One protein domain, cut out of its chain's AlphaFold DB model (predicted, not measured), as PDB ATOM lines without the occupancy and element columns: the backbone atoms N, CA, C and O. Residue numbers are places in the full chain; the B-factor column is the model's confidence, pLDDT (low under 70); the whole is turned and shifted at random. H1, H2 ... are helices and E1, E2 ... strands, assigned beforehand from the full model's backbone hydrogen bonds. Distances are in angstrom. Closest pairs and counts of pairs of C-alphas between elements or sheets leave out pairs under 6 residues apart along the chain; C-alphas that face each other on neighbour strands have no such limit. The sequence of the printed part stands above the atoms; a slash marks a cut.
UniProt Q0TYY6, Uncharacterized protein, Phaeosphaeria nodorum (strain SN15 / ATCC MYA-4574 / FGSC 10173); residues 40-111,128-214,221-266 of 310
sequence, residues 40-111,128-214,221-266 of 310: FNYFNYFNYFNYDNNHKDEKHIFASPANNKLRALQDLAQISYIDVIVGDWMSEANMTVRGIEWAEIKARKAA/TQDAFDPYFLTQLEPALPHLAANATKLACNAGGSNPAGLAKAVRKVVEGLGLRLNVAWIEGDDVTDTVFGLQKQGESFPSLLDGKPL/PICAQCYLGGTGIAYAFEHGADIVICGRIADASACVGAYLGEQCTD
ATOM      1  N   PHE A  40     101.092 -71.856 -34.009       29.38
ATOM      2  CA  PHE A  40     100.138 -72.957 -33.798       29.38
ATOM      3  C   PHE A  40      98.730 -72.694 -34.356       29.38
ATOM      4  O   PHE A  40      98.039 -73.648 -34.710       29.38
ATOM      5  N   ASN A  41      98.304 -71.431 -34.497       30.58
ATOM      6  CA  ASN A  41      97.024 -71.113 -35.148       30.58
ATOM      7  C   ASN A  41      97.057 -71.407 -36.657       30.58
ATOM      8  O   ASN A  41      96.040 -71.808 -37.223       30.58
ATOM      9  N   TYR A  42      98.233 -71.282 -37.281       34.88
ATOM     10  CA  TYR A  42      98.416 -71.457 -38.722       34.88
ATOM     11  C   TYR A  42      98.572 -72.919 -39.167       34.88
ATOM     12  O   TYR A  42      98.188 -73.250 -40.284       34.88
ATOM     13  N   PHE A  43      99.024 -73.833 -38.299       31.73
ATOM     14  CA  PHE A  43      99.238 -75.256 -38.638       31.73
ATOM     15  C   PHE A  43      97.975 -76.053 -39.026       31.73
ATOM     16  O   PHE A  43      98.074 -77.207 -39.433       31.73
ATOM     17  N   ASN A  44      96.786 -75.470 -38.900       35.59
ATOM     18  CA  ASN A  44      95.509 -76.161 -39.093       35.59
ATOM     19  C   ASN A  44      94.848 -75.904 -40.455       35.59
ATOM     20  O   ASN A  44      93.756 -76.411 -40.709       35.59
ATOM     21  N   TYR A  45      95.479 -75.121 -41.330       38.69
ATOM     22  CA  TYR A  45      94.889 -74.772 -42.622       38.69
ATOM     23  C   TYR A  45      94.823 -75.952 -43.605       38.69
ATOM     24  O   TYR A  45      93.936 -75.984 -44.457       38.69
ATOM     25  N   PHE A  46      95.728 -76.931 -43.481       36.62
ATOM     26  CA  PHE A  46      95.946 -77.943 -44.522       36.62
ATOM     27  C   PHE A  46      95.968 -79.404 -44.051       36.62
ATOM     28  O   PHE A  46      96.261 -80.285 -44.854       36.62
ATOM     29  N   ASN A  47      95.593 -79.712 -42.806       33.31
ATOM     30  CA  ASN A  47      95.634 -81.098 -42.303       33.31
ATOM     31  C   ASN A  47      94.542 -82.032 -42.860       33.31
ATOM     32  O   ASN A  47      94.442 -83.169 -42.415       33.31
ATOM     33  N   TYR A  48      93.742 -81.595 -43.836       41.03
ATOM     34  CA  TYR A  48      92.672 -82.409 -44.419       41.03
ATOM     35  C   TYR A  48      92.644 -82.296 -45.941       41.03
ATOM     36  O   TYR A  48      91.670 -81.839 -46.521       41.03
ATOM     37  N   PHE A  49      93.729 -82.699 -46.599       38.12
ATOM     38  CA  PHE A  49      93.747 -82.889 -48.049       38.12
ATOM     39  C   PHE A  49      94.124 -84.332 -48.366       38.12
ATOM     40  O   PHE A  49      95.263 -84.608 -48.734       38.12
ATOM     41  N   ASN A  50      93.161 -85.254 -48.266       36.75
ATOM     42  CA  ASN A  50      93.357 -86.593 -48.816       36.75
ATOM     43  C   ASN A  50      93.042 -86.584 -50.313       36.75
ATOM     44  O   ASN A  50      91.887 -86.580 -50.745       36.75
ATOM     45  N   TYR A  51      94.110 -86.554 -51.110       32.28
ATOM     46  CA  TYR A  51      94.088 -86.873 -52.532       32.28
ATOM     47  C   TYR A  51      94.457 -88.355 -52.700       32.28
ATOM     48  O   TYR A  51      95.530 -88.675 -53.207       32.28
ATOM     49  N   ASP A  52      93.591 -89.273 -52.264       32.81
ATOM     50  CA  ASP A  52      93.678 -90.677 -52.679       32.81
ATOM     51  C   ASP A  52      92.330 -91.148 -53.243       32.81
ATOM     52  O   ASP A  52      91.300 -91.159 -52.577       32.81
ATOM     53  N   ASN A  53      92.338 -91.523 -54.522       34.03
ATOM     54  CA  ASN A  53      91.162 -91.909 -55.310       34.03
ATOM     55  C   ASN A  53      90.661 -93.338 -54.999       34.03
ATOM     56  O   ASN A  53      89.827 -93.866 -55.739       34.03
ATOM     57  N   ASN A  54      91.187 -94.000 -53.962       32.41
ATOM     58  CA  ASN A  54      90.990 -95.437 -53.748       32.41
ATOM     59  C   ASN A  54      90.127 -95.826 -52.537       32.41
ATOM     60  O   ASN A  54      89.758 -96.999 -52.434       32.41
ATOM     61  N   HIS A  55      89.737 -94.889 -51.670       38.28
ATOM     62  CA  HIS A  55      88.949 -95.193 -50.473       38.28
ATOM     63  C   HIS A  55      87.571 -94.522 -50.533       38.28
ATOM     64  O   HIS A  55      87.435 -93.314 -50.422       38.28
ATOM     65  N   LYS A  56      86.520 -95.330 -50.731       37.44
ATOM     66  CA  LYS A  56      85.114 -94.882 -50.834       37.44
ATOM     67  C   LYS A  56      84.486 -94.437 -49.504       37.44
ATOM     68  O   LYS A  56      83.325 -94.040 -49.512       37.44
ATOM     69  N   ASP A  57      85.234 -94.521 -48.407       44.69
ATOM     70  CA  ASP A  57      84.763 -94.257 -47.043       44.69
ATOM     71  C   ASP A  57      85.466 -93.038 -46.399       44.69
ATOM     72  O   ASP A  57      85.307 -92.798 -45.202       44.69
ATOM     73  N   GLU A  58      86.251 -92.266 -47.165       51.50
ATOM     74  CA  GLU A  58      87.003 -91.096 -46.681       51.50
ATOM     75  C   GLU A  58      86.328 -89.773 -47.068       51.50
ATOM     76  O   GLU A  58      85.761 -89.652 -48.151       51.50
ATOM     77  N   LYS A  59      86.386 -88.775 -46.171       55.97
ATOM     78  CA  LYS A  59      85.782 -87.450 -46.382       55.97
ATOM     79  C   LYS A  59      86.749 -86.499 -47.063       55.97
ATOM     80  O   LYS A  59      87.902 -86.373 -46.650       55.97
ATOM     81  N   HIS A  60      86.246 -85.745 -48.027       61.84
ATOM     82  CA  HIS A  60      87.008 -84.742 -48.754       61.84
ATOM     83  C   HIS A  60      86.619 -83.342 -48.267       61.84
ATOM     84  O   HIS A  60      85.632 -82.748 -48.713       61.84
ATOM     85  N   ILE A  61      87.412 -82.811 -47.334       58.78
ATOM     86  CA  ILE A  61      87.326 -81.418 -46.881       58.78
ATOM     87  C   ILE A  61      88.221 -80.574 -47.788       58.78
ATOM     88  O   ILE A  61      89.355 -80.948 -48.070       58.78
ATOM     89  N   PHE A  62      87.726 -79.433 -48.262       61.19
ATOM     90  CA  PHE A  62      88.532 -78.508 -49.058       61.19
ATOM     91  C   PHE A  62      88.640 -77.147 -48.374       61.19
ATOM     92  O   PHE A  62      87.621 -76.518 -48.083       61.19
ATOM     93  N   ALA A  63      89.874 -76.673 -48.178       55.81
ATOM     94  CA  ALA A  63      90.163 -75.373 -47.583       55.81
ATOM     95  C   ALA A  63      90.672 -74.332 -48.603       55.81
ATOM     96  O   ALA A  63      91.645 -74.552 -49.319       55.81
ATOM     97  N   SER A  64      90.045 -73.152 -48.552       52.56
ATOM     98  CA  SER A  64      90.475 -71.845 -49.080       52.56
ATOM     99  C   SER A  64      90.333 -71.538 -50.584       52.56
ATOM    100  O   SER A  64      90.996 -72.120 -51.441       52.56
ATOM    101  N   PRO A  65      89.588 -70.459 -50.898       45.91
ATOM    102  CA  PRO A  65      89.771 -69.642 -52.088       45.91
ATOM    103  C   PRO A  65      90.383 -68.265 -51.748       45.91
ATOM    104  O   PRO A  65      89.825 -67.240 -52.130       45.91
ATOM    105  N   ALA A  66      91.508 -68.188 -51.027       43.50
ATOM    106  CA  ALA A  66      92.073 -66.904 -50.572       43.50
ATOM    107  C   ALA A  66      92.333 -65.883 -51.705       43.50
ATOM    108  O   ALA A  66      92.108 -64.688 -51.508       43.50
ATOM    109  N   ASN A  67      92.708 -66.339 -52.910       36.19
ATOM    110  CA  ASN A  67      93.255 -65.454 -53.951       36.19
ATOM    111  C   ASN A  67      92.357 -65.259 -55.194       36.19
ATOM    112  O   ASN A  67      92.634 -64.384 -56.010       36.19
ATOM    113  N   ASN A  68      91.255 -66.009 -55.351       41.38
ATOM    114  CA  ASN A  68      90.297 -65.823 -56.460       41.38
ATOM    115  C   ASN A  68      88.843 -66.075 -56.016       41.38
ATOM    116  O   ASN A  68      88.145 -66.973 -56.494       41.38
ATOM    117  N   LYS A  69      88.399 -65.265 -55.048       55.81
ATOM    118  CA  LYS A  69      87.148 -65.452 -54.295       55.81
ATOM    119  C   LYS A  69      85.868 -65.411 -55.144       55.81
ATOM    120  O   LYS A  69      84.856 -65.954 -54.724       55.81
ATOM    121  N   LEU A  70      85.884 -64.799 -56.335       59.75
ATOM    122  CA  LEU A  70      84.664 -64.609 -57.136       59.75
ATOM    123  C   LEU A  70      84.104 -65.895 -57.752       59.75
ATOM    124  O   LEU A  70      82.891 -65.996 -57.895       59.75
ATOM    125  N   ARG A  71      84.957 -66.850 -58.144       67.00
ATOM    126  CA  ARG A  71      84.516 -68.086 -58.824       67.00
ATOM    127  C   ARG A  71      84.874 -69.366 -58.096       67.00
ATOM    128  O   ARG A  71      84.166 -70.350 -58.247       67.00
ATOM    129  N   ALA A  72      85.914 -69.349 -57.269       72.81
ATOM    130  CA  ALA A  72      86.420 -70.572 -56.666       72.81
ATOM    131  C   ALA A  72      85.372 -71.300 -55.804       72.81
ATOM    132  O   ALA A  72      85.299 -72.520 -55.864       72.81
ATOM    133  N   LEU A  73      84.504 -70.583 -55.075       81.38
ATOM    134  CA  LEU A  73      83.420 -71.228 -54.322       81.38
ATOM    135  C   LEU A  73      82.434 -71.965 -55.244       81.38
ATOM    136  O   LEU A  73      82.018 -73.077 -54.937       81.38
ATOM    137  N   GLN A  74      82.095 -71.375 -56.392       85.38
ATOM    138  CA  GLN A  74      81.238 -72.012 -57.392       85.38
ATOM    139  C   GLN A  74      81.925 -73.215 -58.051       85.38
ATOM    140  O   GLN A  74      81.288 -74.245 -58.268       85.38
ATOM    141  N   ASP A  75      83.207 -73.088 -58.393       81.69
ATOM    142  CA  ASP A  75      83.980 -74.156 -59.029       81.69
ATOM    143  C   ASP A  75      84.132 -75.357 -58.088       81.69
ATOM    144  O   ASP A  75      83.916 -76.492 -58.504       81.69
ATOM    145  N   LEU A  76      84.407 -75.110 -56.803       80.75
ATOM    146  CA  LEU A  76      84.467 -76.152 -55.777       80.75
ATOM    147  C   LEU A  76      83.103 -76.796 -55.543       80.75
ATOM    148  O   LEU A  76      83.009 -78.018 -55.489       80.75
ATOM    149  N   ALA A  77      82.033 -76.001 -55.466       86.19
ATOM    150  CA  ALA A  77      80.693 -76.533 -55.239       86.19
ATOM    151  C   ALA A  77      80.226 -77.468 -56.369       86.19
ATOM    152  O   ALA A  77      79.403 -78.343 -56.122       86.19
ATOM    153  N   GLN A  78      80.749 -77.324 -57.594       86.44
ATOM    154  CA  GLN A  78      80.460 -78.227 -58.716       86.44
ATOM    155  C   GLN A  78      81.095 -79.620 -58.567       86.44
ATOM    156  O   GLN A  78      80.670 -80.553 -59.252       86.44
ATOM    157  N   ILE A  79      82.096 -79.778 -57.700       80.75
ATOM    158  CA  ILE A  79      82.823 -81.033 -57.514       80.75
ATOM    159  C   ILE A  79      82.021 -81.937 -56.573       80.75
ATOM    160  O   ILE A  79      81.977 -81.728 -55.366       80.75
ATOM    161  N   SER A  80      81.402 -82.976 -57.129       82.38
ATOM    162  CA  SER A  80      80.429 -83.804 -56.405       82.38
ATOM    163  C   SER A  80      81.016 -84.723 -55.332       82.38
ATOM    164  O   SER A  80      80.252 -85.364 -54.623       82.38
ATOM    165  N   TYR A  81      82.344 -84.862 -55.261       77.06
ATOM    166  CA  TYR A  81      83.009 -85.644 -54.215       77.06
ATOM    167  C   TYR A  81      83.461 -84.785 -53.027       77.06
ATOM    168  O   TYR A  81      84.037 -85.332 -52.101       77.06
ATOM    169  N   ILE A  82      83.246 -83.462 -53.042       77.50
ATOM    170  CA  ILE A  82      83.567 -82.602 -51.892       77.50
ATOM    171  C   ILE A  82      82.401 -82.624 -50.902       77.50
ATOM    172  O   ILE A  82      81.295 -82.179 -51.226       77.50
ATOM    173  N   ASP A  83      82.676 -83.074 -49.678       79.62
ATOM    174  CA  ASP A  83      81.687 -83.140 -48.599       79.62
ATOM    175  C   ASP A  83      81.510 -81.785 -47.911       79.62
ATOM    176  O   ASP A  83      80.388 -81.354 -47.634       79.62
ATOM    177  N   VAL A  84      82.622 -81.097 -47.631       84.75
ATOM    178  CA  VAL A  84      82.617 -79.814 -46.920       84.75
ATOM    179  C   VAL A  84      83.610 -78.845 -47.546       84.75
ATOM    180  O   VAL A  84      84.790 -79.151 -47.718       84.75
ATOM    181  N   ILE A  85      83.137 -77.636 -47.831       84.75
ATOM    182  CA  ILE A  85      83.973 -76.496 -48.198       84.75
ATOM    183  C   ILE A  85      84.172 -75.635 -46.954       84.75
ATOM    184  O   ILE A  85      83.210 -75.267 -46.276       84.75
ATOM    185  N   VAL A  86      85.418 -75.273 -46.672       85.00
ATOM    186  CA  VAL A  86      85.753 -74.313 -45.620       85.00
ATOM    187  C   VAL A  86      86.502 -73.129 -46.211       85.00
ATOM    188  O   VAL A  86      87.287 -73.272 -47.154       85.00
ATOM    189  N   GLY A  87      86.269 -71.933 -45.681       78.75
ATOM    190  CA  GLY A  87      86.985 -70.763 -46.170       78.75
ATOM    191  C   GLY A  87      87.094 -69.621 -45.179       78.75
ATOM    192  O   GLY A  87      86.262 -69.449 -44.285       78.75
ATOM    193  N   ASP A  88      88.138 -68.834 -45.410       79.38
ATOM    194  CA  ASP A  88      88.482 -67.647 -44.649       79.38
ATOM    195  C   ASP A  88      88.249 -66.380 -45.488       79.38
ATOM    196  O   ASP A  88      88.803 -66.181 -46.578       79.38
ATOM    197  N   TRP A  89      87.383 -65.519 -44.969       79.19
ATOM    198  CA  TRP A  89      87.055 -64.205 -45.503       79.19
ATOM    199  C   TRP A  89      87.586 -63.065 -44.629       79.19
ATOM    200  O   TRP A  89      87.558 -61.914 -45.069       79.19
ATOM    201  N   MET A  90      88.108 -63.356 -43.438       73.50
ATOM    202  CA  MET A  90      88.481 -62.364 -42.435       73.50
ATOM    203  C   MET A  90      89.980 -62.387 -42.142       73.50
ATOM    204  O   MET A  90      90.506 -63.344 -41.598       73.50
ATOM    205  N   SER A  91      90.652 -61.271 -42.414       70.94
ATOM    206  CA  SER A  91      92.004 -61.002 -41.922       70.94
ATOM    207  C   SER A  91      91.965 -60.030 -40.748       70.94
ATOM    208  O   SER A  91      91.023 -59.253 -40.588       70.94
ATOM    209  N   GLU A  92      93.031 -59.972 -39.954       69.50
ATOM    210  CA  GLU A  92      93.193 -58.984 -38.874       69.50
ATOM    211  C   GLU A  92      92.953 -57.545 -39.373       69.50
ATOM    212  O   GLU A  92      92.419 -56.696 -38.651       69.50
ATOM    213  N   ALA A  93      93.289 -57.275 -40.639       66.06
ATOM    214  CA  ALA A  93      93.088 -55.976 -41.265       66.06
ATOM    215  C   ALA A  93      91.601 -55.646 -41.498       66.06
ATOM    216  O   ALA A  93      91.156 -54.553 -41.140       66.06
ATOM    217  N   ASN A  94      90.811 -56.559 -42.078       72.94
ATOM    218  CA  ASN A  94      89.396 -56.279 -42.362       72.94
ATOM    219  C   ASN A  94      88.498 -56.444 -41.116       72.94
ATOM    220  O   ASN A  94      87.496 -55.740 -40.993       72.94
ATOM    221  N   MET A  95      88.921 -57.260 -40.147       74.06
ATOM    222  CA  MET A  95      88.345 -57.400 -38.805       74.06
ATOM    223  C   MET A  95      88.171 -56.071 -38.089       74.06
ATOM    224  O   MET A  95      87.100 -55.787 -37.558       74.06
ATOM    225  N   THR A  96      89.222 -55.249 -38.087       78.19
ATOM    226  CA  THR A  96      89.203 -53.951 -37.406       78.19
ATOM    227  C   THR A  96      88.098 -53.068 -37.984       78.19
ATOM    228  O   THR A  96      87.343 -52.440 -37.246       78.19
ATOM    229  N   VAL A  97      87.930 -53.094 -39.310       82.50
ATOM    230  CA  VAL A  97      86.864 -52.361 -40.001       82.50
ATOM    231  C   VAL A  97      85.484 -52.912 -39.634       82.50
ATOM    232  O   VAL A  97      84.594 -52.130 -39.314       82.50
ATOM    233  N   ARG A  98      85.294 -54.243 -39.637       85.75
ATOM    234  CA  ARG A  98      84.007 -54.860 -39.251       85.75
ATOM    235  C   ARG A  98      83.640 -54.558 -37.791       85.75
ATOM    236  O   ARG A  98      82.483 -54.263 -37.507       85.75
ATOM    237  N   GLY A  99      84.619 -54.560 -36.884       84.94
ATOM    238  CA  GLY A  99      84.419 -54.224 -35.473       84.94
ATOM    239  C   GLY A  99      83.955 -52.778 -35.269       84.94
ATOM    240  O   GLY A  99      83.036 -52.532 -34.487       84.94
ATOM    241  N   ILE A 100      84.529 -51.833 -36.023       85.50
ATOM    242  CA  ILE A 100      84.096 -50.426 -36.027       85.50
ATOM    243  C   ILE A 100      82.660 -50.306 -36.550       85.50
ATOM    244  O   ILE A 100      81.811 -49.728 -35.874       85.50
ATOM    245  N   GLU A 101      82.362 -50.894 -37.713       87.06
ATOM    246  CA  GLU A 101      81.011 -50.879 -38.293       87.06
ATOM    247  C   GLU A 101      79.978 -51.463 -37.320       87.06
ATOM    248  O   GLU A 101      78.883 -50.918 -37.157       87.06
ATOM    249  N   TRP A 102      80.331 -52.542 -36.616       88.56
ATOM    250  CA  TRP A 102      79.452 -53.161 -35.632       88.56
ATOM    251  C   TRP A 102      79.204 -52.268 -34.418       88.56
ATOM    252  O   TRP A 102      78.059 -52.127 -33.981       88.56
ATOM    253  N   ALA A 103      80.242 -51.614 -33.895       86.62
ATOM    254  CA  ALA A 103      80.093 -50.643 -32.816       86.62
ATOM    255  C   ALA A 103      79.171 -49.479 -33.225       86.62
ATOM    256  O   ALA A 103      78.279 -49.097 -32.463       86.62
ATOM    257  N   GLU A 104      79.305 -48.970 -34.454       85.94
ATOM    258  CA  GLU A 104      78.422 -47.934 -34.999       85.94
ATOM    259  C   GLU A 104      76.971 -48.416 -35.151       85.94
ATOM    260  O   GLU A 104      76.027 -47.682 -34.835       85.94
ATOM    261  N   ILE A 105      76.756 -49.656 -35.606       84.88
ATOM    262  CA  ILE A 105      75.423 -50.276 -35.658       84.88
ATOM    263  C   ILE A 105      74.820 -50.373 -34.252       84.88
ATOM    264  O   ILE A 105      73.679 -49.947 -34.053       84.88
ATOM    265  N   LYS A 106      75.573 -50.878 -33.268       85.50
ATOM    266  CA  LYS A 106      75.120 -50.983 -31.871       85.50
ATOM    267  C   LYS A 106      74.748 -49.612 -31.301       85.50
ATOM    268  O   LYS A 106      73.676 -49.467 -30.711       85.50
ATOM    269  N   ALA A 107      75.562 -48.588 -31.548       84.75
ATOM    270  CA  ALA A 107      75.287 -47.219 -31.116       84.75
ATOM    271  C   ALA A 107      74.013 -46.638 -31.762       84.75
ATOM    272  O   ALA A 107      73.186 -46.033 -31.074       84.75
ATOM    273  N   ARG A 108      73.802 -46.857 -33.070       83.38
ATOM    274  CA  ARG A 108      72.569 -46.444 -33.770       83.38
ATOM    275  C   ARG A 108      71.329 -47.134 -33.198       83.38
ATOM    276  O   ARG A 108      70.326 -46.457 -32.958       83.38
ATOM    277  N   LYS A 109      71.420 -48.440 -32.923       81.38
ATOM    278  CA  LYS A 109      70.344 -49.229 -32.301       81.38
ATOM    279  C   LYS A 109      70.001 -48.723 -30.903       81.38
ATOM    280  O   LYS A 109      68.828 -48.514 -30.607       81.38
ATOM    281  N   ALA A 110      71.009 -48.444 -30.075       83.00
ATOM    282  CA  ALA A 110      70.810 -47.867 -28.745       83.00
ATOM    283  C   ALA A 110      70.132 -46.483 -28.796       83.00
ATOM    284  O   ALA A 110      69.368 -46.132 -27.902       83.00
ATOM    285  N   ALA A 111      70.357 -45.719 -29.869       83.69
ATOM    286  CA  ALA A 111      69.712 -44.432 -30.116       83.69
ATOM    287  C   ALA A 111      68.311 -44.532 -30.762       83.69
ATOM    288  O   ALA A 111      67.734 -43.499 -31.106       83.69
ATOM    289  N   THR A 128      78.141 -52.478 -47.629       48.28
ATOM    290  CA  THR A 128      77.707 -53.323 -46.506       48.28
ATOM    291  C   THR A 128      78.252 -52.719 -45.221       48.28
ATOM    292  O   THR A 128      79.247 -53.182 -44.671       48.28
ATOM    293  N   GLN A 129      77.568 -51.687 -44.719       63.06
ATOM    294  CA  GLN A 129      77.714 -51.200 -43.336       63.06
ATOM    295  C   GLN A 129      77.094 -52.177 -42.327       63.06
ATOM    296  O   GLN A 129      76.602 -51.769 -41.278       63.06
ATOM    297  N   ASP A 130      77.050 -53.457 -42.679       80.56
ATOM    298  CA  ASP A 130      76.370 -54.500 -41.936       80.56
ATOM    299  C   ASP A 130      77.358 -55.314 -41.095       80.56
ATOM    300  O   ASP A 130      76.944 -56.271 -40.454       80.56
ATOM    301  N   ALA A 131      78.642 -54.931 -41.076       87.94
ATOM    302  CA  ALA A 131      79.714 -55.546 -40.293       87.94
ATOM    303  C   ALA A 131      80.037 -57.022 -40.623       87.94
ATOM    304  O   ALA A 131      80.687 -57.700 -39.831       87.94
ATOM    305  N   PHE A 132      79.669 -57.502 -41.813       89.06
ATOM    306  CA  PHE A 132      80.099 -58.787 -42.392       89.06
ATOM    307  C   PHE A 132      80.783 -58.585 -43.758       89.06
ATOM    308  O   PHE A 132      80.876 -57.449 -44.232       89.06
ATOM    309  N   ASP A 133      81.303 -59.646 -44.386       87.25
ATOM    310  CA  ASP A 133      82.011 -59.540 -45.672       87.25
ATOM    311  C   ASP A 133      81.088 -59.045 -46.816       87.25
ATOM    312  O   ASP A 133      80.031 -59.636 -47.061       87.25
ATOM    313  N   PRO A 134      81.478 -57.981 -47.551       80.56
ATOM    314  CA  PRO A 134      80.634 -57.352 -48.573       80.56
ATOM    315  C   PRO A 134      80.381 -58.215 -49.810       80.56
ATOM    316  O   PRO A 134      79.406 -57.991 -50.528       80.56
ATOM    317  N   TYR A 135      81.274 -59.157 -50.110       82.81
ATOM    318  CA  TYR A 135      81.264 -59.903 -51.366       82.81
ATOM    319  C   TYR A 135      80.730 -61.321 -51.204       82.81
ATOM    320  O   TYR A 135      80.392 -61.951 -52.207       82.81
ATOM    321  N   PHE A 136      80.614 -61.809 -49.968       87.00
ATOM    322  CA  PHE A 136      80.231 -63.182 -49.672       87.00
ATOM    323  C   PHE A 136      78.927 -63.604 -50.346       87.00
ATOM    324  O   PHE A 136      78.875 -64.668 -50.949       87.00
ATOM    325  N   LEU A 137      77.883 -62.766 -50.324       89.50
ATOM    326  CA  LEU A 137      76.606 -63.101 -50.968       89.50
ATOM    327  C   LEU A 137      76.753 -63.277 -52.483       89.50
ATOM    328  O   LEU A 137      76.279 -64.267 -53.029       89.50
ATOM    329  N   THR A 138      77.470 -62.362 -53.140       86.00
ATOM    330  CA  THR A 138      77.756 -62.421 -54.583       86.00
ATOM    331  C   THR A 138      78.543 -63.679 -54.959       86.00
ATOM    332  O   THR A 138      78.382 -64.206 -56.055       86.00
ATOM    333  N   GLN A 139      79.401 -64.160 -54.058       85.81
ATOM    334  CA  GLN A 139      80.218 -65.360 -54.254       85.81
ATOM    335  C   GLN A 139      79.442 -66.645 -53.955       85.81
ATOM    336  O   GLN A 139      79.613 -67.649 -54.644       85.81
ATOM    337  N   LEU A 140      78.583 -66.614 -52.934       91.06
ATOM    338  CA  LEU A 140      77.798 -67.756 -52.485       91.06
ATOM    339  C   LEU A 140      76.628 -68.052 -53.422       91.06
ATOM    340  O   LEU A 140      76.392 -69.215 -53.732       91.06
ATOM    341  N   GLU A 141      75.906 -67.028 -53.886       93.88
ATOM    342  CA  GLU A 141      74.708 -67.178 -54.722       93.88
ATOM    343  C   GLU A 141      74.881 -68.163 -55.899       93.88
ATOM    344  O   GLU A 141      74.077 -69.095 -55.992       93.88
ATOM    345  N   PRO A 142      75.922 -68.059 -56.755       92.31
ATOM    346  CA  PRO A 142      76.114 -69.005 -57.855       92.31
ATOM    347  C   PRO A 142      76.510 -70.420 -57.399       92.31
ATOM    348  O   PRO A 142      76.353 -71.366 -58.167       92.31
ATOM    349  N   ALA A 143      77.012 -70.589 -56.172       92.38
ATOM    350  CA  ALA A 143      77.390 -71.886 -55.614       92.38
ATOM    351  C   ALA A 143      76.206 -72.631 -54.972       92.38
ATOM    352  O   ALA A 143      76.188 -73.861 -54.988       92.38
ATOM    353  N   LEU A 144      75.196 -71.919 -54.452       96.12
ATOM    354  CA  LEU A 144      74.065 -72.505 -53.712       96.12
ATOM    355  C   LEU A 144      73.343 -73.656 -54.443       96.12
ATOM    356  O   LEU A 144      73.057 -74.662 -53.788       96.12
ATOM    357  N   PRO A 145      73.056 -73.583 -55.764       97.38
ATOM    358  CA  PRO A 145      72.425 -74.699 -56.468       97.38
ATOM    359  C   PRO A 145      73.290 -75.962 -56.474       97.38
ATOM    360  O   PRO A 145      72.762 -77.068 -56.390       97.38
ATOM    361  N   HIS A 146      74.610 -75.796 -56.554       95.56
ATOM    362  CA  HIS A 146      75.557 -76.904 -56.559       95.56
ATOM    363  C   HIS A 146      75.729 -77.502 -55.159       95.56
ATOM    364  O   HIS A 146      75.669 -78.720 -55.026       95.56
ATOM    365  N   LEU A 147      75.812 -76.662 -54.117       94.69
ATOM    366  CA  LEU A 147      75.818 -77.118 -52.720       94.69
ATOM    367  C   LEU A 147      74.579 -77.973 -52.415       94.69
ATOM    368  O   LEU A 147      74.695 -79.072 -51.882       94.69
ATOM    369  N   ALA A 148      73.396 -77.512 -52.833       96.38
ATOM    370  CA  ALA A 148      72.152 -78.254 -52.647       96.38
ATOM    371  C   ALA A 148      72.092 -79.557 -53.461       96.38
ATOM    372  O   ALA A 148      71.589 -80.562 -52.962       96.38
ATOM    373  N   ALA A 149      72.577 -79.551 -54.707       96.25
ATOM    374  CA  ALA A 149      72.568 -80.736 -55.563       96.25
ATOM    375  C   ALA A 149      73.528 -81.829 -55.070       96.25
ATOM    376  O   ALA A 149      73.198 -83.011 -55.162       96.25
ATOM    377  N   ASN A 150      74.685 -81.427 -54.541       92.31
ATOM    378  CA  ASN A 150      75.742 -82.332 -54.093       92.31
ATOM    379  C   ASN A 150      75.665 -82.667 -52.595       92.31
ATOM    380  O   ASN A 150      76.421 -83.511 -52.135       92.31
ATOM    381  N   ALA A 151      74.762 -82.026 -51.843       92.38
ATOM    382  CA  ALA A 151      74.736 -82.067 -50.378       92.38
ATOM    383  C   ALA A 151      76.070 -81.630 -49.732       92.38
ATOM    384  O   ALA A 151      76.409 -82.062 -48.631       92.38
ATOM    385  N   THR A 152      76.813 -80.753 -50.413       89.44
ATOM    386  CA  THR A 152      78.076 -80.194 -49.924       89.44
ATOM    387  C   THR A 152      77.795 -79.133 -48.862       89.44
ATOM    388  O   THR A 152      77.064 -78.167 -49.111       89.44
ATOM    389  N   LYS A 153      78.411 -79.283 -47.688       92.88
ATOM    390  CA  LYS A 153      78.310 -78.332 -46.574       92.88
ATOM    391  C   LYS A 153      79.309 -77.178 -46.733       92.88
ATOM    392  O   LYS A 153      80.329 -77.310 -47.407       92.88
ATOM    393  N   LEU A 154      79.046 -76.049 -46.077       92.81
ATOM    394  CA  LEU A 154      79.923 -74.872 -46.071       92.81
ATOM    395  C   LEU A 154      80.127 -74.337 -44.649       92.81
ATOM    396  O   LEU A 154      79.148 -74.060 -43.961       92.81
ATOM    397  N   ALA A 155      81.375 -74.106 -44.236       92.75
ATOM    398  CA  ALA A 155      81.705 -73.333 -43.032       92.75
ATOM    399  C   ALA A 155      82.633 -72.156 -43.359       92.75
ATOM    400  O   ALA A 155      83.621 -72.307 -44.076       92.75
ATOM    401  N   CYS A 156      82.331 -70.969 -42.834       90.62
ATOM    402  CA  CYS A 156      83.132 -69.771 -43.091       90.62
ATOM    403  C   CYS A 156      83.069 -68.763 -41.945       90.62
ATOM    404  O   CYS A 156      82.113 -68.758 -41.172       90.62
ATOM    405  N   ASN A 157      84.045 -67.861 -41.875       90.56
ATOM    406  CA  ASN A 157      84.074 -66.722 -40.947       90.56
ATOM    407  C   ASN A 157      83.633 -65.393 -41.594       90.56
ATOM    408  O   ASN A 157      83.862 -64.314 -41.053       90.56
ATOM    409  N   ALA A 158      82.964 -65.452 -42.751       90.81
ATOM    410  CA  ALA A 158      82.521 -64.272 -43.498       90.81
ATOM    411  C   ALA A 158      81.513 -63.390 -42.738       90.81
ATOM    412  O   ALA A 158      81.222 -62.274 -43.170       90.81
ATOM    413  N   GLY A 159      80.984 -63.864 -41.604       91.06
ATOM    414  CA  GLY A 159      80.093 -63.109 -40.732       91.06
ATOM    415  C   GLY A 159      80.746 -61.887 -40.090       91.06
ATOM    416  O   GLY A 159      80.019 -61.004 -39.641       91.06
ATOM    417  N   GLY A 160      82.080 -61.793 -40.079       89.81
ATOM    418  CA  GLY A 160      82.792 -60.654 -39.507       89.81
ATOM    419  C   GLY A 160      82.371 -60.411 -38.060       89.81
ATOM    420  O   GLY A 160      82.446 -61.312 -37.239       89.81
ATOM    421  N   SER A 161      81.872 -59.216 -37.759       90.81
ATOM    422  CA  SER A 161      81.327 -58.873 -36.439       90.81
ATOM    423  C   SER A 161      79.789 -58.933 -36.385       90.81
ATOM    424  O   SER A 161      79.193 -58.553 -35.382       90.81
ATOM    425  N   ASN A 162      79.123 -59.404 -37.449       91.81
ATOM    426  CA  ASN A 162      77.670 -59.596 -37.510       91.81
ATOM    427  C   ASN A 162      77.275 -60.913 -38.219       91.81
ATOM    428  O   ASN A 162      76.588 -60.899 -39.254       91.81
ATOM    429  N   PRO A 163      77.660 -62.075 -37.661       92.06
ATOM    430  CA  PRO A 163      77.329 -63.379 -38.237       92.06
ATOM    431  C   PRO A 163      75.816 -63.611 -38.371       92.06
ATOM    432  O   PRO A 163      75.364 -64.148 -39.386       92.06
ATOM    433  N   ALA A 164      75.004 -63.124 -37.427       91.94
ATOM    434  CA  ALA A 164      73.543 -63.188 -37.525       91.94
ATOM    435  C   ALA A 164      72.980 -62.392 -38.708       91.94
ATOM    436  O   ALA A 164      72.026 -62.829 -39.361       91.94
ATOM    437  N   GLY A 165      73.526 -61.203 -38.970       89.75
ATOM    438  CA  GLY A 165      73.140 -60.371 -40.106       89.75
ATOM    439  C   GLY A 165      73.397 -61.085 -41.423       89.75
ATOM    440  O   GLY A 165      72.486 -61.180 -42.252       89.75
ATOM    441  N   LEU A 166      74.588 -61.670 -41.570       92.81
ATOM    442  CA  LEU A 166      74.933 -62.415 -42.775       92.81
ATOM    443  C   LEU A 166      74.063 -63.666 -42.931       92.81
ATOM    444  O   LEU A 166      73.518 -63.892 -44.006       92.81
ATOM    445  N   ALA A 167      73.831 -64.429 -41.861       93.00
ATOM    446  CA  ALA A 167      72.968 -65.611 -41.911       93.00
ATOM    447  C   ALA A 167      71.532 -65.286 -42.342       93.00
ATOM    448  O   ALA A 167      70.933 -66.006 -43.147       93.00
ATOM    449  N   LYS A 168      70.977 -64.160 -41.873       90.00
ATOM    450  CA  LYS A 168      69.670 -63.667 -42.334       90.00
ATOM    451  C   LYS A 168      69.689 -63.300 -43.817       90.00
ATOM    452  O   LYS A 168      68.701 -63.563 -44.500       90.00
ATOM    453  N   ALA A 169      70.768 -62.691 -44.306       91.50
ATOM    454  CA  ALA A 169      70.909 -62.333 -45.714       91.50
ATOM    455  C   ALA A 169      71.053 -63.577 -46.606       91.50
ATOM    456  O   ALA A 169      70.309 -63.711 -47.574       91.50
ATOM    457  N   VAL A 170      71.902 -64.534 -46.224       93.44
ATOM    458  CA  VAL A 170      72.068 -65.821 -46.920       93.44
ATOM    459  C   VAL A 170      70.747 -66.574 -46.997       93.44
ATOM    460  O   VAL A 170      70.362 -67.030 -48.071       93.44
ATOM    461  N   ARG A 171      69.989 -66.635 -45.895       92.25
ATOM    462  CA  ARG A 171      68.674 -67.287 -45.890       92.25
ATOM    463  C   ARG A 171      67.704 -66.667 -46.899       92.25
ATOM    464  O   ARG A 171      66.993 -67.409 -47.567       92.25
ATOM    465  N   LYS A 172      67.698 -65.338 -47.062       91.75
ATOM    466  CA  LYS A 172      66.867 -64.676 -48.088       91.75
ATOM    467  C   LYS A 172      67.263 -65.098 -49.506       91.75
ATOM    468  O   LYS A 172      66.380 -65.284 -50.336       91.75
ATOM    469  N   VAL A 173      68.559 -65.265 -49.779       93.25
ATOM    470  CA  VAL A 173      69.052 -65.733 -51.089       93.25
ATOM    471  C   VAL A 173      68.653 -67.193 -51.323       93.25
ATOM    472  O   VAL A 173      68.093 -67.512 -52.369       93.25
ATOM    473  N   VAL A 174      68.848 -68.065 -50.327       92.94
ATOM    474  CA  VAL A 174      68.424 -69.478 -50.366       92.94
ATOM    475  C   VAL A 174      66.922 -69.600 -50.652       92.94
ATOM    476  O   VAL A 174      66.526 -70.334 -51.559       92.94
ATOM    477  N   GLU A 175      66.091 -68.847 -49.924       92.88
ATOM    478  CA  GLU A 175      64.635 -68.802 -50.118       92.88
ATOM    479  C   GLU A 175      64.268 -68.261 -51.513       92.88
ATOM    480  O   GLU A 175      63.394 -68.820 -52.178       92.88
ATOM    481  N   GLY A 176      64.959 -67.219 -51.990       94.19
ATOM    482  CA  GLY A 176      64.758 -66.634 -53.320       94.19
ATOM    483  C   GLY A 176      65.070 -67.588 -54.477       94.19
ATOM    484  O   GLY A 176      64.411 -67.526 -55.513       94.19
ATOM    485  N   LEU A 177      66.019 -68.509 -54.283       95.56
ATOM    486  CA  LEU A 177      66.352 -69.573 -55.237       95.56
ATOM    487  C   LEU A 177      65.458 -70.821 -55.097       95.56
ATOM    488  O   LEU A 177      65.605 -71.769 -55.867       95.56
ATOM    489  N   GLY A 178      64.536 -70.851 -54.127       96.75
ATOM    490  CA  GLY A 178      63.668 -72.004 -53.869       96.75
ATOM    491  C   GLY A 178      64.399 -73.222 -53.293       96.75
ATOM    492  O   GLY A 178      63.886 -74.342 -53.374       96.75
ATOM    493  N   LEU A 179      65.589 -73.020 -52.724       96.81
ATOM    494  CA  LEU A 179      66.408 -74.070 -52.125       96.81
ATOM    495  C   LEU A 179      65.995 -74.322 -50.667       96.81
ATOM    496  O   LEU A 179      65.394 -73.474 -50.007       96.81
ATOM    497  N   ARG A 180      66.324 -75.508 -50.152       94.56
ATOM    498  CA  ARG A 180      66.043 -75.919 -48.766       94.56
ATOM    499  C   ARG A 180      67.341 -76.198 -48.015       94.56
ATOM    500  O   ARG A 180      67.551 -77.316 -47.568       94.56
ATOM    501  N   LEU A 181      68.203 -75.185 -47.937       95.62
ATOM    502  CA  LEU A 181      69.457 -75.247 -47.184       95.62
ATOM    503  C   LEU A 181      69.268 -74.620 -45.798       95.62
ATOM    504  O   LEU A 181      68.762 -73.501 -45.670       95.62
ATOM    505  N   ASN A 182      69.681 -75.337 -44.761       96.75
ATOM    506  CA  ASN A 182      69.683 -74.889 -43.380       96.75
ATOM    507  C   ASN A 182      70.911 -74.014 -43.119       96.75
ATOM    508  O   ASN A 182      72.052 -74.450 -43.262       96.75
ATOM    509  N   VAL A 183      70.670 -72.774 -42.695       96.62
ATOM    510  CA  VAL A 183      71.721 -71.801 -42.383       96.62
ATOM    511  C   VAL A 183      71.795 -71.612 -40.870       96.62
ATOM    512  O   VAL A 183      70.806 -71.217 -40.244       96.62
ATOM    513  N   ALA A 184      72.965 -71.870 -40.297       95.75
ATOM    514  CA  ALA A 184      73.295 -71.635 -38.897       95.75
ATOM    515  C   ALA A 184      74.383 -70.562 -38.772       95.75
ATOM    516  O   ALA A 184      75.111 -70.275 -39.726       95.75
ATOM    517  N   TRP A 185      74.496 -69.967 -37.587       96.62
ATOM    518  CA  TRP A 185      75.570 -69.031 -37.290       96.62
ATOM    519  C   TRP A 185      76.083 -69.180 -35.861       96.62
ATOM    520  O   TRP A 185      75.354 -69.652 -34.984       96.62
ATOM    521  N   ILE A 186      77.336 -68.778 -35.657       91.50
ATOM    522  CA  ILE A 186      78.047 -68.857 -34.376       91.50
ATOM    523  C   ILE A 186      78.299 -67.443 -33.847       91.50
ATOM    524  O   ILE A 186      78.786 -66.589 -34.589       91.50
ATOM    525  N   GLU A 187      77.969 -67.218 -32.574       87.12
ATOM    526  CA  GLU A 187      78.185 -65.962 -31.837       87.12
ATOM    527  C   GLU A 187      78.979 -66.207 -30.544       87.12
ATOM    528  O   GLU A 187      79.129 -67.337 -30.073       87.12
ATOM    529  N   GLY A 188      79.435 -65.118 -29.926       86.44
ATOM    530  CA  GLY A 188      80.181 -65.122 -28.660       86.44
ATOM    531  C   GLY A 188      81.608 -64.602 -28.796       86.44
ATOM    532  O   GLY A 188      82.308 -64.476 -27.799       86.44
ATOM    533  N   ASP A 189      82.008 -64.276 -30.020       88.38
ATOM    534  CA  ASP A 189      83.275 -63.657 -30.372       88.38
ATOM    535  C   ASP A 189      83.346 -62.180 -29.957       88.38
ATOM    536  O   ASP A 189      84.398 -61.726 -29.517       88.38
ATOM    537  N   ASP A 190      82.239 -61.430 -30.034       89.38
ATOM    538  CA  ASP A 190      82.157 -60.064 -29.496       89.38
ATOM    539  C   ASP A 190      82.113 -60.089 -27.958       89.38
ATOM    540  O   ASP A 190      81.072 -60.311 -27.334       89.38
ATOM    541  N   VAL A 191      83.264 -59.819 -27.343       92.19
ATOM    542  CA  VAL A 191      83.451 -59.745 -25.887       92.19
ATOM    543  C   VAL A 191      83.611 -58.303 -25.400       92.19
ATOM    544  O   VAL A 191      84.067 -58.079 -24.279       92.19
ATOM    545  N   THR A 192      83.220 -57.315 -26.212       90.62
ATOM    546  CA  THR A 192      83.398 -55.880 -25.922       90.62
ATOM    547  C   THR A 192      82.811 -55.489 -24.564       90.62
ATOM    548  O   THR A 192      83.510 -54.932 -23.719       90.62
ATOM    549  N   ASP A 193      81.547 -55.843 -24.316       91.50
ATOM    550  CA  ASP A 193      80.863 -55.497 -23.065       91.50
ATOM    551  C   ASP A 193      81.498 -56.201 -21.856       91.50
ATOM    552  O   ASP A 193      81.613 -55.612 -20.778       91.50
ATOM    553  N   THR A 194      81.962 -57.441 -22.042       92.38
ATOM    554  CA  THR A 194      82.668 -58.220 -21.017       92.38
ATOM    555  C   THR A 194      83.998 -57.564 -20.653       92.38
ATOM    556  O   THR A 194      84.265 -57.343 -19.472       92.38
ATOM    557  N   VAL A 195      84.811 -57.201 -21.649       92.31
ATOM    558  CA  VAL A 195      86.117 -56.558 -21.446       92.31
ATOM    559  C   VAL A 195      85.953 -55.203 -20.764       92.31
ATOM    560  O   VAL A 195      86.612 -54.948 -19.760       92.31
ATOM    561  N   PHE A 196      85.024 -54.358 -21.218       92.06
ATOM    562  CA  PHE A 196      84.780 -53.063 -20.571       92.06
ATOM    563  C   PHE A 196      84.179 -53.202 -19.173       92.06
ATOM    564  O   PHE A 196      84.461 -52.389 -18.290       92.06
ATOM    565  N   GLY A 197      83.361 -54.229 -18.940       94.50
ATOM    566  CA  GLY A 197      82.862 -54.566 -17.611       94.50
ATOM    567  C   GLY A 197      83.989 -54.934 -16.647       94.50
ATOM    568  O   GLY A 197      84.021 -54.427 -15.528       94.50
ATOM    569  N   LEU A 198      84.930 -55.768 -17.093       93.81
ATOM    570  CA  LEU A 198      86.099 -56.197 -16.322       93.81
ATOM    571  C   LEU A 198      87.108 -55.062 -16.108       93.81
ATOM    572  O   LEU A 198      87.612 -54.880 -15.003       93.81
ATOM    573  N   GLN A 199      87.336 -54.221 -17.117       91.50
ATOM    574  CA  GLN A 199      88.196 -53.044 -16.996       91.50
ATOM    575  C   GLN A 199      87.667 -52.081 -15.922       91.50
ATOM    576  O   GLN A 199      88.424 -51.594 -15.085       91.50
ATOM    577  N   LYS A 200      86.343 -51.865 -15.869       91.88
ATOM    578  CA  LYS A 200      85.691 -51.084 -14.799       91.88
ATOM    579  C   LYS A 200      85.847 -51.712 -13.411       91.88
ATOM    580  O   LYS A 200      85.732 -50.999 -12.418       91.88
ATOM    581  N   GLN A 201      86.090 -53.019 -13.334       95.38
ATOM    582  CA  GLN A 201      86.370 -53.740 -12.088       95.38
ATOM    583  C   GLN A 201      87.857 -53.712 -11.702       95.38
ATOM    584  O   GLN A 201      88.203 -54.164 -10.613       95.38
ATOM    585  N   GLY A 202      88.718 -53.132 -12.543       93.38
ATOM    586  CA  GLY A 202      90.150 -52.980 -12.292       93.38
ATOM    587  C   GLY A 202      91.039 -53.977 -13.033       93.38
ATOM    588  O   GLY A 202      92.245 -53.973 -12.792       93.38
ATOM    589  N   GLU A 203      90.490 -54.805 -13.931       95.12
ATOM    590  CA  GLU A 203      91.311 -55.678 -14.776       95.12
ATOM    591  C   GLU A 203      92.195 -54.855 -15.721       95.12
ATOM    592  O   GLU A 203      91.730 -53.940 -16.405       95.12
ATOM    593  N   SER A 204      93.490 -55.180 -15.745       91.50
ATOM    594  CA  SER A 204      94.511 -54.354 -16.398       91.50
ATOM    595  C   SER A 204      94.692 -54.646 -17.887       91.50
ATOM    596  O   SER A 204      95.117 -53.754 -18.620       91.50
ATOM    597  N   PHE A 205      94.368 -55.866 -18.334       92.19
ATOM    598  CA  PHE A 205      94.546 -56.342 -19.714       92.19
ATOM    599  C   PHE A 205      95.900 -55.923 -20.324       92.19
ATOM    600  O   PHE A 205      95.932 -55.104 -21.247       92.19
ATOM    601  N   PRO A 206      97.032 -56.430 -19.797       91.06
ATOM    602  CA  PRO A 206      98.348 -56.055 -20.294       91.06
ATOM    603  C   PRO A 206      98.551 -56.553 -21.729       91.06
ATOM    604  O   PRO A 206      98.284 -57.711 -22.052       91.06
ATOM    605  N   SER A 207      99.059 -55.670 -22.581       84.75
ATOM    606  CA  SER A 207      99.477 -55.982 -23.945       84.75
ATOM    607  C   SER A 207     100.561 -57.061 -23.944       84.75
ATOM    608  O   SER A 207     101.558 -56.958 -23.230       84.75
ATOM    609  N   LEU A 208     100.409 -58.076 -24.795       84.56
ATOM    610  CA  LEU A 208     101.430 -59.114 -24.972       84.56
ATOM    611  C   LEU A 208     102.718 -58.581 -25.626       84.56
ATOM    612  O   LEU A 208     103.749 -59.242 -25.554       84.56
ATOM    613  N   LEU A 209     102.667 -57.410 -26.272       79.94
ATOM    614  CA  LEU A 209     103.798 -56.841 -27.010       79.94
ATOM    615  C   LEU A 209     104.724 -56.010 -26.121       79.94
ATOM    616  O   LEU A 209     105.943 -56.095 -26.251       79.94
ATOM    617  N   ASP A 210     104.152 -55.186 -25.245       87.06
ATOM    618  CA  ASP A 210     104.899 -54.212 -24.441       87.06
ATOM    619  C   ASP A 210     104.506 -54.196 -22.956       87.06
ATOM    620  O   ASP A 210     105.045 -53.400 -22.189       87.06
ATOM    621  N   GLY A 211     103.597 -55.079 -22.530       90.12
ATOM    622  CA  GLY A 211     103.178 -55.232 -21.136       90.12
ATOM    623  C   GLY A 211     102.314 -54.092 -20.598       90.12
ATOM    624  O   GLY A 211     101.866 -54.168 -19.453       90.12
ATOM    625  N   LYS A 212     102.065 -53.044 -21.392       91.62
ATOM    626  CA  LYS A 212     101.285 -51.890 -20.947       91.62
ATOM    627  C   LYS A 212      99.815 -52.261 -20.781       91.62
ATOM    628  O   LYS A 212      99.276 -52.976 -21.633       91.62
ATOM    629  N   PRO A 213      99.156 -51.791 -19.713       93.00
ATOM    630  CA  PRO A 213      97.737 -52.034 -19.510       93.00
ATOM    631  C   PRO A 213      96.900 -51.302 -20.562       93.00
ATOM    632  O   PRO A 213      97.301 -50.264 -21.091       93.00
ATOM    633  N   LEU A 214      95.685 -51.798 -20.798       90.12
ATOM    634  CA  LEU A 214      94.718 -51.177 -21.708       90.12
ATOM    635  C   LEU A 214      94.418 -49.709 -21.345       90.12
ATOM    636  O   LEU A 214      94.118 -48.902 -22.215       90.12
ATOM    637  N   PRO A 221      89.440 -47.799 -26.888       88.31
ATOM    638  CA  PRO A 221      89.068 -49.096 -27.433       88.31
ATOM    639  C   PRO A 221      87.604 -49.084 -27.901       88.31
ATOM    640  O   PRO A 221      86.708 -48.696 -27.160       88.31
ATOM    641  N   ILE A 222      87.344 -49.530 -29.132       86.50
ATOM    642  CA  ILE A 222      85.991 -49.511 -29.730       86.50
ATOM    643  C   ILE A 222      85.314 -50.886 -29.648       86.50
ATOM    644  O   ILE A 222      84.097 -50.985 -29.487       86.50
ATOM    645  N   CYS A 223      86.098 -51.954 -29.762       87.94
ATOM    646  CA  CYS A 223      85.620 -53.329 -29.748       87.94
ATOM    647  C   CYS A 223      86.668 -54.261 -29.136       87.94
ATOM    648  O   CYS A 223      87.869 -54.010 -29.256       87.94
ATOM    649  N   ALA A 224      86.214 -55.374 -28.566       89.81
ATOM    650  CA  ALA A 224      87.062 -56.501 -28.204       89.81
ATOM    651  C   ALA A 224      86.466 -57.784 -28.785       89.81
ATOM    652  O   ALA A 224      85.288 -58.074 -28.577       89.81
ATOM    653  N   GLN A 225      87.282 -58.537 -29.520       86.88
ATOM    654  CA  GLN A 225      86.883 -59.797 -30.140       86.88
ATOM    655  C   GLN A 225      87.810 -60.917 -29.680       86.88
ATOM    656  O   GLN A 225      89.021 -60.713 -29.578       86.88
ATOM    657  N   CYS A 226      87.252 -62.092 -29.412       86.94
ATOM    658  CA  CYS A 226      88.019 -63.302 -29.152       86.94
ATOM    659  C   CYS A 226      87.934 -64.260 -30.344       86.94
ATOM    660  O   CYS A 226      86.992 -64.229 -31.133       86.94
ATOM    661  N   TYR A 227      88.946 -65.111 -30.481       85.12
ATOM    662  CA  TYR A 227      88.936 -66.187 -31.461       85.12
ATOM    663  C   TYR A 227      88.239 -67.402 -30.856       85.12
ATOM    664  O   TYR A 227      88.731 -67.993 -29.895       85.12
ATOM    665  N   LEU A 228      87.093 -67.769 -31.425       84.75
ATOM    666  CA  LEU A 228      86.391 -68.998 -31.074       84.75
ATOM    667  C   LEU A 228      87.042 -70.227 -31.737       84.75
ATOM    668  O   LEU A 228      87.727 -70.115 -32.753       84.75
ATOM    669  N   GLY A 229      86.813 -71.409 -31.161       82.50
ATOM    670  CA  GLY A 229      87.228 -72.697 -31.730       82.50
ATOM    671  C   GLY A 229      86.211 -73.293 -32.719       82.50
ATOM    672  O   GLY A 229      85.155 -72.718 -32.977       82.50
ATOM    673  N   GLY A 230      86.495 -74.495 -33.233       83.38
ATOM    674  CA  GLY A 230      85.637 -75.202 -34.201       83.38
ATOM    675  C   GLY A 230      84.401 -75.908 -33.618       83.38
ATOM    676  O   GLY A 230      83.555 -76.383 -34.373       83.38
ATOM    677  N   THR A 231      84.247 -75.976 -32.293       81.88
ATOM    678  CA  THR A 231      83.175 -76.753 -31.637       81.88
ATOM    679  C   THR A 231      81.766 -76.269 -31.983       81.88
ATOM    680  O   THR A 231      80.867 -77.086 -32.169       81.88
ATOM    681  N   GLY A 232      81.567 -74.956 -32.142       85.06
ATOM    682  CA  GLY A 232      80.276 -74.405 -32.571       85.06
ATOM    683  C   GLY A 232      79.888 -74.845 -33.985       85.06
ATOM    684  O   GLY A 232      78.724 -75.147 -34.246       85.06
ATOM    685  N   ILE A 233      80.870 -74.947 -34.885       87.75
ATOM    686  CA  ILE A 233      80.669 -75.407 -36.266       87.75
ATOM    687  C   ILE A 233      80.293 -76.886 -36.281       87.75
ATOM    688  O   ILE A 233      79.315 -77.261 -36.924       87.75
ATOM    689  N   ALA A 234      81.020 -77.700 -35.511       83.88
ATOM    690  CA  ALA A 234      80.726 -79.116 -35.334       83.88
ATOM    691  C   ALA A 234      79.288 -79.327 -34.842       83.88
ATOM    692  O   ALA A 234      78.509 -80.050 -35.463       83.88
ATOM    693  N   TYR A 235      78.902 -78.606 -33.785       84.06
ATOM    694  CA  TYR A 235      77.550 -78.656 -33.241       84.06
ATOM    695  C   TYR A 235      76.499 -78.255 -34.284       84.06
ATOM    696  O   TYR A 235      75.471 -78.918 -34.406       84.06
ATOM    697  N   ALA A 236      76.737 -77.200 -35.065       88.69
ATOM    698  CA  ALA A 236      75.806 -76.777 -36.107       88.69
ATOM    699  C   ALA A 236      75.604 -77.863 -37.179       88.69
ATOM    700  O   ALA A 236      74.463 -78.151 -37.550       88.69
ATOM    701  N   PHE A 237      76.686 -78.497 -37.640       87.88
ATOM    702  CA  PHE A 237      76.612 -79.587 -38.613       87.88
ATOM    703  C   PHE A 237      75.919 -80.838 -38.057       87.88
ATOM    704  O   PHE A 237      75.077 -81.406 -38.755       87.88
ATOM    705  N   GLU A 238      76.177 -81.222 -36.802       83.81
ATOM    706  CA  GLU A 238      75.468 -82.322 -36.121       83.81
ATOM    707  C   GLU A 238      73.949 -82.092 -36.053       83.81
ATOM    708  O   GLU A 238      73.163 -83.040 -36.076       83.81
ATOM    709  N   HIS A 239      73.525 -80.827 -35.998       87.06
ATOM    710  CA  HIS A 239      72.117 -80.427 -35.929       87.06
ATOM    711  C   HIS A 239      71.521 -80.072 -37.301       87.06
ATOM    712  O   HIS A 239      70.460 -79.448 -37.380       87.06
ATOM    713  N   GLY A 240      72.174 -80.509 -38.382       89.12
ATOM    714  CA  GLY A 240      71.635 -80.460 -39.739       89.12
ATOM    715  C   GLY A 240      71.809 -79.123 -40.451       89.12
ATOM    716  O   GLY A 240      71.047 -78.844 -41.376       89.12
ATOM    717  N   ALA A 241      72.761 -78.282 -40.032       93.94
ATOM    718  CA  ALA A 241      73.155 -77.125 -40.829       93.94
ATOM    719  C   ALA A 241      73.840 -77.574 -42.129       93.94
ATOM    720  O   ALA A 241      74.690 -78.461 -42.116       93.94
ATOM    721  N   ASP A 242      73.503 -76.913 -43.234       95.12
ATOM    722  CA  ASP A 242      74.211 -77.050 -44.509       95.12
ATOM    723  C   ASP A 242      75.251 -75.932 -44.664       95.12
ATOM    724  O   ASP A 242      76.318 -76.128 -45.237       95.12
ATOM    725  N   ILE A 243      74.952 -74.748 -44.120       96.44
ATOM    726  CA  ILE A 243      75.823 -73.571 -44.153       96.44
ATOM    727  C   ILE A 243      76.001 -73.045 -42.730       96.44
ATOM    728  O   ILE A 243      75.018 -72.729 -42.058       96.44
ATOM    729  N   VAL A 244      77.249 -72.897 -42.291       96.06
ATOM    730  CA  VAL A 244      77.625 -72.344 -40.987       96.06
ATOM    731  C   VAL A 244      78.427 -71.061 -41.178       96.06
ATOM    732  O   VAL A 244      79.491 -71.050 -41.799       96.06
ATOM    733  N   ILE A 245      77.908 -69.970 -40.623       95.56
ATOM    734  CA  ILE A 245      78.515 -68.639 -40.693       95.56
ATOM    735  C   ILE A 245      79.032 -68.249 -39.315       95.56
ATOM    736  O   ILE A 245      78.275 -68.130 -38.357       95.56
ATOM    737  N   CYS A 246      80.323 -68.004 -39.215       93.81
ATOM    738  CA  CYS A 246      80.972 -67.599 -37.979       93.81
ATOM    739  C   CYS A 246      81.315 -66.111 -38.016       93.81
ATOM    740  O   CYS A 246      81.492 -65.534 -39.094       93.81
ATOM    741  N   GLY A 247      81.413 -65.516 -36.827       90.50
ATOM    742  CA  GLY A 247      82.191 -64.300 -36.621       90.50
ATOM    743  C   GLY A 247      83.679 -64.640 -36.515       90.50
ATOM    744  O   GLY A 247      84.202 -65.399 -37.337       90.50
ATOM    745  N   ARG A 248      84.369 -64.148 -35.481       87.38
ATOM    746  CA  ARG A 248      85.788 -64.470 -35.280       87.38
ATOM    747  C   ARG A 248      86.001 -65.874 -34.706       87.38
ATOM    748  O   ARG A 248      85.652 -66.195 -33.574       87.38
ATOM    749  N   ILE A 249      86.666 -66.701 -35.503       85.81
ATOM    750  CA  ILE A 249      87.166 -68.031 -35.143       85.81
ATOM    751  C   ILE A 249      88.678 -68.082 -35.399       85.81
ATOM    752  O   ILE A 249      89.171 -67.317 -36.228       85.81
ATOM    753  N   ALA A 250      89.411 -68.964 -34.710       83.06
ATOM    754  CA  ALA A 250      90.782 -69.317 -35.107       83.06
ATOM    755  C   ALA A 250      90.773 -69.802 -36.552       83.06
ATOM    756  O   ALA A 250      89.835 -70.492 -36.941       83.06
ATOM    757  N   ASP A 251      91.789 -69.448 -37.327       74.81
ATOM    758  CA  ASP A 251      91.810 -69.701 -38.769       74.81
ATOM    759  C   ASP A 251      91.618 -71.203 -39.074       74.81
ATOM    760  O   ASP A 251      90.808 -71.607 -39.908       74.81
ATOM    761  N   ALA A 252      92.249 -72.029 -38.241       73.06
ATOM    762  CA  ALA A 252      92.058 -73.465 -38.073       73.06
ATOM    763  C   ALA A 252      90.609 -73.969 -37.995       73.06
ATOM    764  O   ALA A 252      90.275 -75.075 -38.424       73.06
ATOM    765  N   SER A 253      89.761 -73.199 -37.322       81.44
ATOM    766  CA  SER A 253      88.534 -73.676 -36.692       81.44
ATOM    767  C   SER A 253      87.466 -74.042 -37.695       81.44
ATOM    768  O   SER A 253      86.659 -74.913 -37.394       81.44
ATOM    769  N   ALA A 254      87.451 -73.410 -38.871       83.38
ATOM    770  CA  ALA A 254      86.514 -73.785 -39.923       83.38
ATOM    771  C   ALA A 254      86.765 -75.230 -40.373       83.38
ATOM    772  O   ALA A 254      85.831 -76.025 -40.447       83.38
ATOM    773  N   CYS A 255      88.038 -75.574 -40.578       77.06
ATOM    774  CA  CYS A 255      88.480 -76.908 -40.963       77.06
ATOM    775  C   CYS A 255      88.290 -77.916 -39.821       77.06
ATOM    776  O   CYS A 255      87.623 -78.935 -39.986       77.06
ATOM    777  N   VAL A 256      88.782 -77.573 -38.625       76.56
ATOM    778  CA  VAL A 256      88.628 -78.388 -37.412       76.56
ATOM    779  C   VAL A 256      87.155 -78.665 -37.118       76.56
ATOM    780  O   VAL A 256      86.767 -79.807 -36.929       76.56
ATOM    781  N   GLY A 257      86.302 -77.644 -37.129       79.00
ATOM    782  CA  GLY A 257      84.876 -77.787 -36.853       79.00
ATOM    783  C   GLY A 257      84.127 -78.614 -37.896       79.00
ATOM    784  O   GLY A 257      83.259 -79.407 -37.533       79.00
ATOM    785  N   ALA A 258      84.489 -78.473 -39.176       80.94
ATOM    786  CA  ALA A 258      83.981 -79.328 -40.246       80.94
ATOM    787  C   ALA A 258      84.337 -80.803 -40.031       80.94
ATOM    788  O   ALA A 258      83.500 -81.672 -40.264       80.94
ATOM    789  N   TYR A 259      85.547 -81.077 -39.545       74.44
ATOM    790  CA  TYR A 259      85.996 -82.431 -39.250       74.44
ATOM    791  C   TYR A 259      85.362 -83.012 -37.970       74.44
ATOM    792  O   TYR A 259      84.907 -84.156 -37.966       74.44
ATOM    793  N   LEU A 260      85.259 -82.212 -36.901       68.38
ATOM    794  CA  LEU A 260      84.720 -82.627 -35.597       68.38
ATOM    795  C   LEU A 260      83.230 -83.021 -35.649       68.38
ATOM    796  O   LEU A 260      82.827 -83.959 -34.966       68.38
ATOM    797  N   GLY A 261      82.404 -82.335 -36.453       61.06
ATOM    798  CA  GLY A 261      80.935 -82.494 -36.478       61.06
ATOM    799  C   GLY A 261      80.404 -83.870 -36.894       61.06
ATOM    800  O   GLY A 261      79.194 -84.069 -36.964       61.06
ATOM    801  N   GLU A 262      81.283 -84.827 -37.193       51.72
ATOM    802  CA  GLU A 262      80.906 -86.173 -37.604       51.72
ATOM    803  C   GLU A 262      81.855 -87.272 -37.066       51.72
ATOM    804  O   GLU A 262      82.122 -88.231 -37.786       51.72
ATOM    805  N   GLN A 263      82.273 -87.184 -35.790       53.56
ATOM    806  CA  GLN A 263      82.959 -88.239 -34.993       53.56
ATOM    807  C   GLN A 263      84.494 -88.211 -34.902       53.56
ATOM    808  O   GLN A 263      85.099 -89.235 -34.595       53.56
ATOM    809  N   CYS A 264      85.135 -87.060 -35.057       49.69
ATOM    810  CA  CYS A 264      86.453 -86.886 -34.458       49.69
ATOM    811  C   CYS A 264      86.279 -86.035 -33.206       49.69
ATOM    812  O   CYS A 264      85.751 -84.936 -33.295       49.69
ATOM    813  N   THR A 265      86.649 -86.542 -32.034       53.09
ATOM    814  CA  THR A 265      86.572 -85.770 -30.780       53.09
ATOM    815  C   THR A 265      87.925 -85.644 -30.091       53.09
ATOM    816  O   THR A 265      87.984 -85.034 -29.029       53.09
ATOM    817  N   ASP A 266      88.996 -86.206 -30.666       61.88
ATOM    818  CA  ASP A 266      90.317 -86.252 -30.033       61.88
ATOM    819  C   ASP A 266      91.452 -85.844 -30.987       61.88
ATOM    820  O   ASP A 266      92.399 -86.590 -31.230       61.88
TER     821      ASP A 266
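AT A GLANCE: This is residues 40 to 111, 128 to 214 and 221 to 266 of the 310 residues of an uncharacterized protein of Phaeosphaeria nodorum (strain SN15 / ATCC MYA-4574 / FGSC 10173) (UniProt Q0TYY6). A sheet of five parallel strands forms the core of three layers, with H7 and H8 covering one face and H5 the other. H1, H3 and H4 make a small cluster, H2 and H6 lie beyond the C-terminal ends of the strands, and residues 106 to 111 stick out. The printed part has 205 residues, under half in named elements, in the order E1 H1 E2 H2 H3 H4 E3 H5 E4 H6 H7 E5 H8. The sheet order is E1 E2 E3 E5 E4 and the class is mixed, helices and strands. The whole is compact, with a radius of gyration of the C-alphas of 18.0 A, yet only just elongated, spanning 58 by 39 by 31 A.

HOW THE PARTS SIT: Edge strand E1, residues 61 to 63, is parallel to E2, residues 84 to 87, with N 62 and O 84 3.0 A apart, within hydrogen-bond range. H1, residues 72 to 77, only grazes the sheet; E1, H1, E2 are a strand-helix-strand unit, two parallel neighbours with a helix between, its crossover right-handed. E3, residues 153 to 156, follows, with N 85 and O 153 at 2.9 A, then E5, residues 243 to 246, with N 244 and O 154 at 2.8 A, and edge strand E4, residues 183 to 187, with N 184 and O 243 at 2.8 A. H5, residues 163 to 176, runs along E4 at 8.7 A height over the sheet; E3, H5, E4 are a split unit, E5 between its strands, also right-handed. On the opposite face H7, residues 231 to 238, touches H8, residues 253 to 260, at a steep tilt of 48 degrees, the same way, the closest C-alphas being those of Ala 234 and Gly 257, 4.6 A apart. H4, residues 144 to 150, only grazes the sheet and touches H1, the C-alphas of Ala 77 and His 146 being closest at 5.3 A. H3, residues 136 to 140, touches H1 too, at 6.7 A between the closest C-alphas, those of Leu 73 and Gln 139. H2, residues 92 to 110, and H6, residues 192 to 200, are apart and not on the sheet. Every O i to N i+4 pair is within hydrogen-bond range in H1, H3, H4, H5, H6, H7 and H8, and 13 of 15 in H2.

IN THESE COORDINATES: E1 begins at C-alpha 61 (87.326, -81.418, -46.881). H2 measures 27.0 A, H5 19.9 A and E4 13.7 A. H8 ends at C-alpha 260 (84.720, -82.627, -35.597).

THE WHOLE: The C-alphas of Asn 54 and Ala 111, the farthest apart, are 60.1 A from each other. Residues 112 to 127 and 215 to 220 are not printed, with gaps of 20.3 A and 8.3 A between C-alphas. Of the links printed whole, none is long. Mean pLDDT of the printed part is 79.3; residues 40 to 71, 92 to 93, 128 to 129 and 260 to 266 are under 70.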